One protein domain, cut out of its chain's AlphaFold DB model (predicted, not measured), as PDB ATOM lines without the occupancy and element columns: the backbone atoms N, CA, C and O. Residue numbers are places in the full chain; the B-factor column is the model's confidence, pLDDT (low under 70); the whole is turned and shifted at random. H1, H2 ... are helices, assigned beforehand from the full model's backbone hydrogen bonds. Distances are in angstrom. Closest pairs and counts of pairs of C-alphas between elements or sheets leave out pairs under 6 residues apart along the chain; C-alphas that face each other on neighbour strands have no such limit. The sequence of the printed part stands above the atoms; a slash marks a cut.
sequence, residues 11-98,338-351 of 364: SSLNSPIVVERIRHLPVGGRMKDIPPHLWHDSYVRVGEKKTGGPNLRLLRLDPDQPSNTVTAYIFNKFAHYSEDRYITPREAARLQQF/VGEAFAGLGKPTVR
ATOM      1  N   SER A  11     173.479 191.121 173.593       87.81
ATOM      2  CA  SER A  11     173.232 189.694 173.792       87.81
ATOM      3  C   SER A  11     173.802 188.865 172.642       87.81
ATOM      4  O   SER A  11     173.709 189.236 171.467       87.81
ATOM      5  N   SER A  12     174.339 187.694 172.976       83.94
ATOM      6  CA  SER A  12     174.778 186.716 171.977       83.94
ATOM      7  C   SER A  12     173.584 186.112 171.239       83.94
ATOM      8  O   SER A  12     172.532 185.889 171.838       83.94
ATOM      9  N   LEU A  13     173.761 185.801 169.953       85.00
ATOM     10  CA  LEU A  13     172.750 185.077 169.195       85.00
ATOM     11  C   LEU A  13     172.818 183.586 169.550       85.00
ATOM     12  O   LEU A  13     173.794 182.907 169.228       85.00
ATOM     13  N   ASN A  14     171.785 183.088 170.224       86.50
ATOM     14  CA  ASN A  14     171.704 181.699 170.669       86.50
ATOM     15  C   ASN A  14     170.985 180.828 169.633       86.50
ATOM     16  O   ASN A  14     170.050 181.278 168.972       86.50
ATOM     17  N   SER A  15     171.397 179.564 169.504       88.94
ATOM     18  CA  SER A  15     170.683 178.609 168.653       88.94
ATOM     19  C   SER A  15     169.284 178.309 169.217       88.94
ATOM     20  O   SER A  15     169.092 178.399 170.434       88.94
ATOM     21  N   PRO A  16     168.309 177.900 168.379       92.12
ATOM     22  CA  PRO A  16     166.944 177.621 168.835       92.12
ATOM     23  C   PRO A  16     166.879 176.641 170.015       92.12
ATOM     24  O   PRO A  16     166.192 176.910 170.994       92.12
ATOM     25  N   ILE A  17     167.684 175.573 169.980       90.69
ATOM     26  CA  ILE A  17     167.756 174.584 171.067       90.69
ATOM     27  C   ILE A  17     168.296 175.175 172.379       90.69
ATOM     28  O   ILE A  17     167.909 174.753 173.463       90.69
ATOM     29  N   VAL A  18     169.199 176.159 172.316       90.50
ATOM     30  CA  VAL A  18     169.699 176.840 173.519       90.50
ATOM     31  C   VAL A  18     168.613 177.729 174.115       90.50
ATOM     32  O   VAL A  18     168.412 177.695 175.326       90.50
ATOM     33  N   VAL A  19     167.889 178.478 173.281       92.81
ATOM     34  CA  VAL A  19     166.760 179.305 173.732       92.81
ATOM     35  C   VAL A  19     165.679 178.432 174.370       92.81
ATOM     36  O   VAL A  19     165.200 178.741 175.456       92.81
ATOM     37  N   GLU A  20     165.352 177.297 173.752       94.69
ATOM     38  CA  GLU A  20     164.383 176.337 174.283       94.69
ATOM     39  C   GLU A  20     164.814 175.753 175.636       94.69
ATOM     40  O   GLU A  20     164.003 175.690 176.562       94.69
ATOM     41  N   ARG A  21     166.096 175.397 175.797       94.56
ATOM     42  CA  ARG A  21     166.652 174.968 177.093       94.56
ATOM     43  C   ARG A  21     166.505 176.046 178.158       94.56
ATOM     44  O   ARG A  21     166.089 175.737 179.269       94.56
ATOM     45  N   ILE A  22     166.860 177.291 177.832       94.62
ATOM     46  CA  ILE A  22     166.777 178.408 178.778       94.62
ATOM     47  C   ILE A  22     165.317 178.650 179.172       94.62
ATOM     48  O   ILE A  22     165.042 178.798 180.358       94.62
ATOM     49  N   ARG A  23     164.368 178.608 178.231       95.88
ATOM     50  CA  ARG A  23     162.935 178.800 178.509       95.88
ATOM     51  C   ARG A  23     162.369 177.808 179.530       95.88
ATOM     52  O   ARG A  23     161.532 178.180 180.342       95.88
ATOM     53  N   HIS A  24     162.842 176.564 179.509       95.81
ATOM     54  CA  HIS A  24     162.433 175.525 180.462       95.81
ATOM     55  C   HIS A  24     163.227 175.546 181.774       95.81
ATOM     56  O   HIS A  24     162.953 174.750 182.668       95.81
ATOM     57  N   LEU A  25     164.230 176.415 181.888       94.81
ATOM     58  CA  LEU A  25     165.073 176.527 183.066       94.81
ATOM     59  C   LEU A  25     164.364 177.400 184.109       94.81
ATOM     60  O   LEU A  25     164.194 178.592 183.846       94.81
ATOM     61  N   PRO A  26     163.955 176.864 185.274       96.31
ATOM     62  CA  PRO A  26     163.353 177.684 186.320       96.31
ATOM     63  C   PRO A  26     164.381 178.665 186.898       96.31
ATOM     64  O   PRO A  26     165.587 178.461 186.752       96.31
ATOM     65  N   VAL A  27     163.921 179.730 187.557       96.94
ATOM     66  CA  VAL A  27     164.785 180.676 188.294       96.94
ATOM     67  C   VAL A  27     165.645 179.910 189.310       96.94
ATOM     68  O   VAL A  27     165.154 178.994 189.967       96.94
ATOM     69  N   GLY A  28     166.952 180.195 189.357       94.81
ATOM     70  CA  GLY A  28     167.931 179.432 190.155       94.81
ATOM     71  C   GLY A  28     168.197 177.995 189.661       94.81
ATOM     72  O   GLY A  28     169.049 177.280 190.203       94.81
ATOM     73  N   GLY A  29     167.485 177.556 188.623       93.31
ATOM     74  CA  GLY A  29     167.531 176.217 188.054       93.31
ATOM     75  C   GLY A  29     168.790 175.943 187.246       93.31
ATOM     76  O   GLY A  29     169.438 176.838 186.697       93.31
ATOM     77  N   ARG A  30     169.137 174.661 187.146       92.12
ATOM     78  CA  ARG A  30     170.302 174.129 186.432       92.12
ATOM     79  C   ARG A  30     169.870 173.183 185.314       92.12
ATOM     80  O   ARG A  30     168.729 172.748 185.266       92.12
ATOM     81  N   MET A  31     170.810 172.781 184.453       89.50
ATOM     82  CA  MET A  31     170.563 171.807 183.369       89.50
ATOM     83  C   MET A  31     169.781 170.554 183.813       89.50
ATOM     84  O   MET A  31     169.008 170.014 183.042       89.50
ATOM     85  N   LYS A  32     169.957 170.084 185.051       88.06
ATOM     86  CA  LYS A  32     169.241 168.911 185.577       88.06
ATOM     87  C   LYS A  32     167.730 169.127 185.758       88.06
ATOM     88  O   LYS A  32     167.000 168.151 185.860       88.06
ATOM     89  N   ASP A  33     167.312 170.386 185.857       91.56
ATOM     90  CA  ASP A  33     165.961 170.809 186.222       91.56
ATOM     91  C   ASP A  33     165.076 171.045 184.976       91.56
ATOM     92  O   ASP A  33     163.896 171.348 185.115       91.56
ATOM     93  N   ILE A  34     165.622 170.880 183.759       92.25
ATOM     94  CA  ILE A  34     164.863 170.932 182.493       92.25
ATOM     95  C   ILE A  34     164.508 169.512 182.005       92.25
ATOM     96  O   ILE A  34     165.184 168.555 182.401       92.25
ATOM     97  N   PRO A  35     163.507 169.349 181.114       93.75
ATOM     98  CA  PRO A  35     163.130 168.050 180.559       93.75
ATOM     99  C   PRO A  35     164.323 167.255 179.991       93.75
ATOM    100  O   PRO A  35     165.121 167.825 179.244       93.75
ATOM    101  N   PRO A  36     164.437 165.936 180.257       90.06
ATOM    102  CA  PRO A  36     165.598 165.145 179.839       90.06
ATOM    103  C   PRO A  36     165.901 165.160 178.337       90.06
ATOM    104  O   PRO A  36     167.065 165.128 177.951       90.06
ATOM    105  N   HIS A  37     164.879 165.266 177.482       90.88
ATOM    106  CA  HIS A  37     165.060 165.357 176.027       90.88
ATOM    107  C   HIS A  37     165.725 166.672 175.575       90.88
ATOM    108  O   HIS A  37     166.223 166.751 174.457       90.88
ATOM    109  N   LEU A  38     165.756 167.694 176.440       91.56
ATOM    110  CA  LEU A  38     166.456 168.958 176.207       91.56
ATOM    111  C   LEU A  38     167.863 168.968 176.806       91.56
ATOM    112  O   LEU A  38     168.592 169.945 176.616       91.56
ATOM    113  N   TRP A  39     168.287 167.926 177.523       89.00
ATOM    114  CA  TRP A  39     169.644 167.882 178.058       89.00
ATOM    115  C   TRP A  39     170.675 167.955 176.933       89.00
ATOM    116  O   TRP A  39     170.501 167.435 175.836       89.00
ATOM    117  N   HIS A  40     171.760 168.681 177.185       83.56
ATOM    118  CA  HIS A  40     172.891 168.697 176.266       83.56
ATOM    119  C   HIS A  40     173.616 167.345 176.316       83.56
ATOM    120  O   HIS A  40     173.771 166.797 177.401       83.56
ATOM    121  N   ASP A  41     174.143 166.844 175.198       79.56
ATOM    122  CA  ASP A  41     174.826 165.537 175.155       79.56
ATOM    123  C   ASP A  41     175.973 165.446 176.169       79.56
ATOM    124  O   ASP A  41     176.114 164.467 176.886       79.56
ATOM    125  N   SER A  42     176.740 166.531 176.324       75.38
ATOM    126  CA  SER A  42     177.787 166.631 177.357       75.38
ATOM    127  C   SER A  42     177.276 166.584 178.808       75.38
ATOM    128  O   SER A  42     178.089 166.434 179.721       75.38
ATOM    129  N   TYR A  43     175.969 166.765 179.033       73.62
ATOM    130  CA  TYR A  43     175.282 166.562 180.312       73.62
ATOM    131  C   TYR A  43     174.900 165.104 180.548       73.62
ATOM    132  O   TYR A  43     174.995 164.619 181.679       73.62
ATOM    133  N   VAL A  44     174.524 164.398 179.486       71.12
ATOM    134  CA  VAL A  44     174.164 162.986 179.541       71.12
ATOM    135  C   VAL A  44     175.430 162.168 179.806       71.12
ATOM    136  O   VAL A  44     176.375 162.156 179.022       71.12
ATOM    137  N   ARG A  45     175.488 161.497 180.958       65.94
ATOM    138  CA  ARG A  45     176.619 160.627 181.303       65.94
ATOM    139  C   ARG A  45     176.502 159.328 180.513       65.94
ATOM    140  O   ARG A  45     175.537 158.596 180.706       65.94
ATOM    141  N   VAL A  46     177.491 159.026 179.676       56.84
ATOM    142  CA  VAL A  46     177.565 157.763 178.926       56.84
ATOM    143  C   VAL A  46     178.876 157.045 179.283       56.84
ATOM    144  O   VAL A  46     179.951 157.627 179.147       56.84
ATOM    145  N   GLY A  47     178.794 155.793 179.756       59.97
ATOM    146  CA  GLY A  47     179.947 154.909 180.021       59.97
ATOM    147  C   GLY A  47     180.461 154.827 181.475       59.97
ATOM    148  O   GLY A  47     179.950 155.480 182.381       59.97
ATOM    149  N   GLU A  48     181.497 154.002 181.693       54.84
ATOM    150  CA  GLU A  48     182.084 153.663 183.012       54.84
ATOM    151  C   GLU A  48     182.971 154.763 183.634       54.84
ATOM    152  O   GLU A  48     183.341 154.695 184.811       54.84
ATOM    153  N   LYS A  49     183.320 155.813 182.878       47.41
ATOM    154  CA  LYS A  49     184.141 156.919 183.389       47.41
ATOM    155  C   LYS A  49     183.332 157.784 184.362       47.41
ATOM    156  O   LYS A  49     182.589 158.675 183.964       47.41
ATOM    157  N   LYS A  50     183.552 157.572 185.665       48.75
ATOM    158  CA  LYS A  50     182.982 158.378 186.766       48.75
ATOM    159  C   LYS A  50     183.553 159.803 186.879       48.75
ATOM    160  O   LYS A  50     183.069 160.581 187.697       48.75
ATOM    161  N   THR A  51     184.547 160.175 186.073       39.16
ATOM    162  CA  THR A  51     185.164 161.511 186.097       39.16
ATOM    163  C   THR A  51     185.149 162.145 184.713       39.16
ATOM    164  O   THR A  51     185.902 161.739 183.829       39.16
ATOM    165  N   GLY A  52     184.291 163.159 184.559       44.28
ATOM    166  CA  GLY A  52     184.197 164.001 183.366       44.28
ATOM    167  C   GLY A  52     182.759 164.263 182.910       44.28
ATOM    168  O   GLY A  52     182.317 163.681 181.931       44.28
ATOM    169  N   GLY A  53     182.037 165.163 183.587       39.03
ATOM    170  CA  GLY A  53     180.811 165.784 183.056       39.03
ATOM    171  C   GLY A  53     180.250 166.865 183.998       39.03
ATOM    172  O   GLY A  53     180.436 166.721 185.210       39.03
ATOM    173  N   PRO A  54     179.559 167.936 183.532       48.47
ATOM    174  CA  PRO A  54     179.239 168.307 182.149       48.47
ATOM    175  C   PRO A  54     179.653 169.742 181.761       48.47
ATOM    176  O   PRO A  54     179.583 170.685 182.555       48.47
ATOM    177  N   ASN A  55     180.067 169.922 180.505       51.91
ATOM    178  CA  ASN A  55     180.710 171.151 180.025       51.91
ATOM    179  C   ASN A  55     179.776 172.373 179.925       51.91
ATOM    180  O   ASN A  55     180.268 173.496 179.844       51.91
ATOM    181  N   LEU A  56     178.447 172.200 179.988       57.19
ATOM    182  CA  LEU A  56     177.542 173.341 179.819       57.19
ATOM    183  C   LEU A  56     177.213 174.107 181.110       57.19
ATOM    184  O   LEU A  56     176.924 175.285 180.997       57.19
ATOM    185  N   ARG A  57     177.273 173.497 182.314       74.75
ATOM    186  CA  ARG A  57     176.882 174.101 183.625       74.75
ATOM    187  C   ARG A  57     175.810 175.214 183.519       74.75
ATOM    188  O   ARG A  57     175.958 176.268 184.133       74.75
ATOM    189  N   LEU A  58     174.769 174.972 182.717       88.69
ATOM    190  CA  LEU A  58     173.718 175.946 182.444       88.69
ATOM    191  C   LEU A  58     172.980 176.247 183.751       88.69
ATOM    192  O   LEU A  58     172.616 175.306 184.464       88.69
ATOM    193  N   LEU A  59     172.801 177.530 184.050       93.56
ATOM    194  CA  LEU A  59     172.200 178.059 185.269       93.56
ATOM    195  C   LEU A  59     171.391 179.314 184.924       93.56
ATOM    196  O   LEU A  59     171.958 180.253 184.366       93.56
ATOM    197  N   ARG A  60     170.108 179.365 185.291       97.12
ATOM    198  CA  ARG A  60     169.342 180.618 185.288       97.12
ATOM    199  C   ARG A  60     169.628 181.335 186.594       97.12
ATOM    200  O   ARG A  60     169.523 180.728 187.660       97.12
ATOM    201  N   LEU A  61     170.040 182.595 186.507       97.62
ATOM    202  CA  LEU A  61     170.270 183.395 187.703       97.62
ATOM    203  C   LEU A  61     168.963 183.596 188.475       97.62
ATOM    204  O   LEU A  61     167.874 183.557 187.902       97.62
ATOM    205  N   ASP A  62     169.099 183.791 189.779       97.00
ATOM    206  CA  ASP A  62     168.009 184.131 190.683       97.00
ATOM    207  C   ASP A  62     168.132 185.621 191.031       97.00
ATOM    208  O   ASP A  62     169.217 186.028 191.456       97.00
ATOM    209  N   PRO A  63     167.100 186.450 190.778       97.38
ATOM    210  CA  PRO A  63     167.188 187.889 190.997       97.38
ATOM    211  C   PRO A  63     167.284 188.251 192.483       97.38
ATOM    212  O   PRO A  63     167.790 189.328 192.783       97.38
ATOM    213  N   ASP A  64     166.870 187.366 193.389       95.69
ATOM    214  CA  ASP A  64     166.815 187.605 194.835       95.69
ATOM    215  C   ASP A  64     168.029 187.012 195.572       95.69
ATOM    216  O   ASP A  64     168.110 187.048 196.799       95.69
ATOM    217  N   GLN A  65     168.995 186.459 194.832       95.19
ATOM    218  CA  GLN A  65     170.207 185.839 195.366       95.19
ATOM    219  C   GLN A  65     171.465 186.435 194.720       95.19
ATOM    220  O   GLN A  65     171.400 186.974 193.611       95.19
ATOM    221  N   PRO A  66     172.644 186.334 195.361       95.81
ATOM    222  CA  PRO A  66     173.910 186.592 194.683       95.81
ATOM    223  C   PRO A  66     174.166 185.547 193.586       95.81
ATOM    224  O   PRO A  66     173.736 184.392 193.666       95.81
ATOM    225  N   SER A  67     174.946 185.911 192.571       95.94
ATOM    226  CA  SER A  67     175.336 184.959 191.536       95.94
ATOM    227  C   SER A  67     176.369 183.952 192.049       95.94
ATOM    228  O   SER A  67     177.134 184.194 192.986       95.94
ATOM    229  N   ASN A  68     176.500 182.831 191.340       94.12
ATOM    230  CA  ASN A  68     177.723 182.031 191.419       94.12
ATOM    231  C   ASN A  68     178.923 182.809 190.850       94.12
ATOM    232  O   ASN A  68     178.758 183.823 190.169       94.12
ATOM    233  N   THR A  69     180.136 182.307 191.086       93.62
ATOM    234  CA  THR A  69     181.380 182.923 190.609       93.62
ATOM    235  C   THR A  69     181.357 183.237 189.110       93.62
ATOM    236  O   THR A  69     181.262 182.333 188.276       93.62
ATOM    237  N   VAL A  70     181.543 184.510 188.767       94.12
ATOM    238  CA  VAL A  70     181.796 184.971 187.403       94.12
ATOM    239  C   VAL A  70     183.208 184.533 187.014       94.12
ATOM    240  O   VAL A  70     184.188 184.819 187.699       94.12
ATOM    241  N   THR A  71     183.315 183.779 185.926       91.75
ATOM    242  CA  THR A  71     184.589 183.325 185.345       91.75
ATOM    243  C   THR A  71     184.592 183.651 183.860       91.75
ATOM    244  O   THR A  71     183.537 183.922 183.292       91.75
ATOM    245  N   ALA A  72     185.744 183.550 183.197       88.00
ATOM    246  CA  ALA A  72     185.849 183.832 181.763       88.00
ATOM    247  C   ALA A  72     184.931 182.960 180.878       88.00
ATOM    248  O   ALA A  72     184.690 183.276 179.719       88.00
ATOM    249  N   TYR A  73     184.398 181.865 181.426       85.94
ATOM    250  CA  TYR A  73     183.625 180.861 180.698       85.94
ATOM    251  C   TYR A  73     182.132 180.859 181.044       85.94
ATOM    252  O   TYR A  73     181.456 179.882 180.737       85.94
ATOM    253  N   ILE A  74     181.617 181.875 181.743       86.62
ATOM    254  CA  ILE A  74     180.201 181.928 182.166       86.62
ATOM    255  C   ILE A  74     179.246 182.435 181.084       86.62
ATOM    256  O   ILE A  74     178.039 182.243 181.207       86.62
ATOM    257  N   PHE A  75     179.761 183.041 180.015       88.31
ATOM    258  CA  PHE A  75     178.967 183.728 178.986       88.31
ATOM    259  C   PHE A  75     178.109 182.802 178.109       88.31
ATOM    260  O   PHE A  75     177.302 183.274 177.316       88.31
ATOM    261  N   ASN A  76     178.254 181.485 178.268       87.12
ATOM    262  CA  ASN A  76     177.372 180.462 177.704       87.12
ATOM    263  C   ASN A  76     176.788 179.529 178.784       87.12
ATOM    264  O   ASN A  76     176.424 178.390 178.494       87.12
ATOM    265  N   LYS A  77     176.754 179.993 180.041       89.25
ATOM    266  CA  LYS A  77     176.335 179.217 181.219       89.25
ATOM    267  C   LYS A  77     175.312 179.956 182.062       89.25
ATOM    268  O   LYS A  77     174.362 179.333 182.518       89.25
ATOM    269  N   PHE A  78     175.509 181.254 182.287       95.00
ATOM    270  CA  PHE A  78     174.592 182.073 183.076       95.00
ATOM    271  C   PHE A  78     173.518 182.652 182.167       95.00
ATOM    272  O   PHE A  78     173.807 183.494 181.316       95.00
ATOM    273  N   ALA A  79     172.290 182.176 182.340       96.12
ATOM    274  CA  ALA A  79     171.103 182.746 181.731       96.12
ATOM    275  C   ALA A  79     170.547 183.883 182.596       96.12
ATOM    276  O   ALA A  79     170.591 183.816 183.829       96.12
ATOM    277  N   HIS A  80     170.034 184.920 181.936       97.19
ATOM    278  CA  HIS A  80     169.356 186.033 182.589       97.19
ATOM    279  C   HIS A  80     168.148 185.524 183.389       97.19
ATOM    280  O   HIS A  80     167.492 184.565 182.981       97.19
ATOM    281  N   TYR A  81     167.838 186.148 184.528       96.81
ATOM    282  CA  TYR A  81     166.789 185.636 185.415       96.81
ATOM    283  C   TYR A  81     165.397 185.678 184.764       96.81
ATOM    284  O   TYR A  81     164.641 184.717 184.881       96.81
ATOM    285  N   SER A  82     165.082 186.728 183.998       94.88
ATOM    286  CA  SER A  82     163.762 186.925 183.371       94.88
ATOM    287  C   SER A  82     163.731 186.751 181.850       94.88
ATOM    288  O   SER A  82     162.649 186.695 181.273       94.88
ATOM    289  N   GLU A  83     164.882 186.655 181.180       94.38
ATOM    290  CA  GLU A  83     164.952 186.640 179.712       94.38
ATOM    291  C   GLU A  83     165.559 185.331 179.198       94.38
ATOM    292  O   GLU A  83     166.461 184.771 179.819       94.38
ATOM    293  N   ASP A  84     165.111 184.863 178.030       94.69
ATOM    294  CA  ASP A  84     165.568 183.604 177.422       94.69
ATOM    295  C   ASP A  84     166.913 183.753 176.681       94.69
ATOM    296  O   ASP A  84     167.072 183.384 175.514       94.69
ATOM    297  N   ARG A  85     167.907 184.328 177.365       94.31
ATOM    298  CA  ARG A  85     169.255 184.593 176.845       94.31
ATOM    299  C   ARG A  85     170.321 184.394 177.916       94.31
ATOM    300  O   ARG A  85     170.041 184.422 179.111       94.31
ATOM    301  N   TYR A  86     171.568 184.259 177.478       95.31
ATOM    302  CA  TYR A  86     172.715 184.415 178.367       95.31
ATOM    303  C   TYR A  86     172.893 185.869 178.799       95.31
ATOM    304  O   TYR A  86     172.449 186.796 178.109       95.31
ATOM    305  N   ILE A  87     173.562 186.056 179.933       96.19
ATOM    306  CA  ILE A  87     173.909 187.394 180.397       96.19
ATOM    307  C   ILE A  87     174.936 188.062 179.476       96.19
ATOM    308  O   ILE A  87     175.765 187.395 178.847       96.19
ATOM    309  N   THR A  88     174.892 189.385 179.394       96.75
ATOM    310  CA  THR A  88     175.847 190.171 178.612       96.75
ATOM    311  C   THR A  88     177.149 190.415 179.391       96.75
ATOM    312  O   THR A  88     177.188 190.289 180.618       96.75
ATOM    313  N   PRO A  89     178.239 190.813 178.713       97.00
ATOM    314  CA  PRO A  89     179.441 191.309 179.382       97.00
ATOM    315  C   PRO A  89     179.188 192.449 180.374       97.00
ATOM    316  O   PRO A  89     179.741 192.405 181.465       97.00
ATOM    317  N   ARG A  90     178.307 193.409 180.061       97.56
ATOM    318  CA  ARG A  90     177.915 194.477 181.000       97.56
ATOM    319  C   ARG A  90     177.315 193.923 182.293       97.56
ATOM    320  O   ARG A  90     177.737 194.304 183.377       97.56
ATOM    321  N   GLU A  91     176.373 192.992 182.179       98.12
ATOM    322  CA  GLU A  91     175.753 192.334 183.334       98.12
ATOM    323  C   GLU A  91     176.806 191.584 184.169       98.12
ATOM    324  O   GLU A  91     176.873 191.743 185.387       98.12
ATOM    325  N   ALA A  92     177.716 190.844 183.526       97.94
ATOM    326  CA  ALA A  92     178.817 190.176 184.222       97.94
ATOM    327  C   ALA A  92     179.793 191.159 184.904       97.94
ATOM    328  O   ALA A  92     180.290 190.863 185.992       97.94
ATOM    329  N   ALA A  93     180.061 192.321 184.297       98.25
ATOM    330  CA  ALA A  93     180.893 193.372 184.881       98.25
ATOM    331  C   ALA A  93     180.246 193.965 186.145       98.25
ATOM    332  O   ALA A  93     180.922 194.131 187.160       98.25
ATOM    333  N   ARG A  94     178.924 194.177 186.136       98.19
ATOM    334  CA  ARG A  94     178.181 194.616 187.326       98.19
ATOM    335  C   ARG A  94     178.166 193.576 188.449       98.19
ATOM    336  O   ARG A  94     178.286 193.948 189.612       98.19
ATOM    337  N   LEU A  95     178.142 192.274 188.136       98.25
ATOM    338  CA  LEU A  95     178.320 191.214 189.152       98.25
ATOM    339  C   LEU A  95     179.715 191.218 189.806       98.25
ATOM    340  O   LEU A  95     179.903 190.649 190.883       98.25
ATOM    341  N   GLN A  96     180.702 191.836 189.156       97.75
ATOM    342  CA  GLN A  96     182.036 192.110 189.701       97.75
ATOM    343  C   GLN A  96     182.140 193.525 190.310       97.75
ATOM    344  O   GLN A  96     183.203 193.896 190.802       97.75
ATOM    345  N   GLN A  97     181.039 194.289 190.311       97.94
ATOM    346  CA  GLN A  97     180.921 195.686 190.746       97.94
ATOM    347  C   GLN A  97     181.799 196.687 189.984       97.94
ATOM    348  O   GLN A  97     182.145 197.739 190.520       97.94
ATOM    349  N   PHE A  98     182.135 196.403 188.724       98.44
ATOM    350  CA  PHE A  98     182.667 197.454 187.859       98.44
ATOM    351  C   PHE A  98     181.590 198.526 187.629       98.44
ATOM    352  O   PHE A  98     180.439 198.162 187.356       98.44
ATOM    353  N   VAL A 338     171.505 189.677 192.396       97.69
ATOM    354  CA  VAL A 338     171.605 189.796 190.929       97.69
ATOM    355  C   VAL A 338     170.606 190.821 190.384       97.69
ATOM    356  O   VAL A 338     170.953 191.587 189.485       97.69
ATOM    357  N   GLY A 339     169.376 190.838 190.904       97.50
ATOM    358  CA  GLY A 339     168.332 191.765 190.472       97.50
ATOM    359  C   GLY A 339     168.739 193.217 190.705       97.50
ATOM    360  O   GLY A 339     168.652 194.031 189.788       97.50
ATOM    361  N   GLU A 340     169.278 193.514 191.888       97.44
ATOM    362  CA  GLU A 340     169.815 194.834 192.228       97.44
ATOM    363  C   GLU A 340     171.020 195.204 191.359       97.44
ATOM    364  O   GLU A 340     171.089 196.319 190.845       97.44
ATOM    365  N   ALA A 341     171.937 194.261 191.116       97.69
ATOM    366  CA  ALA A 341     173.086 194.497 190.245       97.69
ATOM    367  C   ALA A 341     172.661 194.848 188.807       97.69
ATOM    368  O   ALA A 341     173.296 195.672 188.148       97.69
ATOM    369  N   PHE A 342     171.591 194.239 188.292       97.69
ATOM    370  CA  PHE A 342     171.106 194.487 186.926       97.69
ATOM    371  C   PHE A 342     170.117 195.653 186.844       97.69
ATOM    372  O   PHE A 342     169.786 196.090 185.742       97.69
ATOM    373  N   ALA A 343     169.668 196.190 187.981       96.19
ATOM    374  CA  ALA A 343     168.681 197.256 188.029       96.19
ATOM    375  C   ALA A 343     169.113 198.477 187.199       96.19
ATOM    376  O   ALA A 343     170.277 198.888 187.183       96.19
ATOM    377  N   GLY A 344     168.161 199.053 186.468       93.56
ATOM    378  CA  GLY A 344     168.399 200.214 185.612       93.56
ATOM    379  C   GLY A 344     169.118 199.923 184.289       93.56
ATOM    380  O   GLY A 344     169.234 200.842 183.481       93.56
ATOM    381  N   LEU A 345     169.564 198.686 184.015       92.31
ATOM    382  CA  LEU A 345     169.910 198.309 182.640       92.31
ATOM    383  C   LEU A 345     168.633 198.247 181.799       92.31
ATOM    384  O   LEU A 345     167.608 197.717 182.230       92.31
ATOM    385  N   GLY A 346     168.697 198.813 180.594       89.44
ATOM    386  CA  GLY A 346     167.661 198.630 179.583       89.44
ATOM    387  C   GLY A 346     167.661 197.204 179.026       89.44
ATOM    388  O   GLY A 346     168.287 196.300 179.567       89.44
ATOM    389  N   LYS A 347     166.969 196.994 177.903       89.44
ATOM    390  CA  LYS A 347     167.120 195.743 177.150       89.44
ATOM    391  C   LYS A 347     168.447 195.755 176.389       89.44
ATOM    392  O   LYS A 347     168.805 196.805 175.846       89.44
ATOM    393  N   PRO A 348     169.143 194.615 176.274       92.12
ATOM    394  CA  PRO A 348     170.362 194.563 175.491       92.12
ATOM    395  C   PRO A 348     170.069 194.651 174.000       92.12
ATOM    396  O   PRO A 348     169.041 194.172 173.513       92.12
ATOM    397  N   THR A 349     171.035 195.174 173.253       90.50
ATOM    398  CA  THR A 349     171.025 195.070 171.795       90.50
ATOM    399  C   THR A 349     171.157 193.600 171.394       90.50
ATOM    400  O   THR A 349     172.003 192.869 171.917       90.50
ATOM    401  N   VAL A 350     170.336 193.139 170.451       80.94
ATOM    402  CA  VAL A 350     170.387 191.756 169.955       80.94
ATOM    403  C   VAL A 350     171.238 191.712 168.693       80.94
ATOM    404  O   VAL A 350     170.966 192.430 167.737       80.94
ATOM    405  N   ARG A 351     172.264 190.850 168.646       73.00
ATOM    406  CA  ARG A 351     173.010 190.625 167.398       73.00
ATOM    407  C   ARG A 351     172.102 189.976 166.351       73.00
ATOM    408  O   ARG A 351     171.760 188.803 166.489       73.00
TER     409      ARG A 351
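What this domain is: This is residues 11 to 98 and 338 to 351 of the 364 residues of the protein "Cytosine-specific methyltransferase" of Brevibacterium linens (UniProt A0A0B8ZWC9). Look for little regular structure: a body of loops with short helices H2 and H3 touching near one end, H1 on its side, and residues 46 to 51 sticking out at the other end. Of 102 printed residues, 20 lie in named helices, in the order H1, H2, H3, with no named strand: all helix. It is compact, radius of gyration of the C-alphas 14.1 A, but elongated, 47 by 26 by 23 A.

How they stand to each other: Start at H1, residues 16 to 23, which is apart from H2, residues 89 to 95, and H3, residues 338 to 342. Further on, residues 59 to 60 pair with residues 78 to 79, parallel. H2 and H3 touch, their closest C-alphas, of Arg 94 and Ala 341, 5.9 A apart. In H1, H2 and H3 every O i to N i+4 pair is within hydrogen-bond range.

Where its parts are: Find C-alpha 16 at (166.944, 177.621, 168.835); H1 runs 10.5 A to C-alpha 23. H2 runs 9.8 A. H3, 6.2 A, ends at C-alpha 342, (171.106, 194.487, 186.926).

The domain as a whole: The farthest C-alphas, of Glu 48 and Gly 344, are 48.6 A apart. The link H1 to H2 is long, 65 residues. Residues 99 to 337 are cut out; C-alphas 98 and 338 are 13.8 A apart. Residues 45 to 56 have pLDDT under 70.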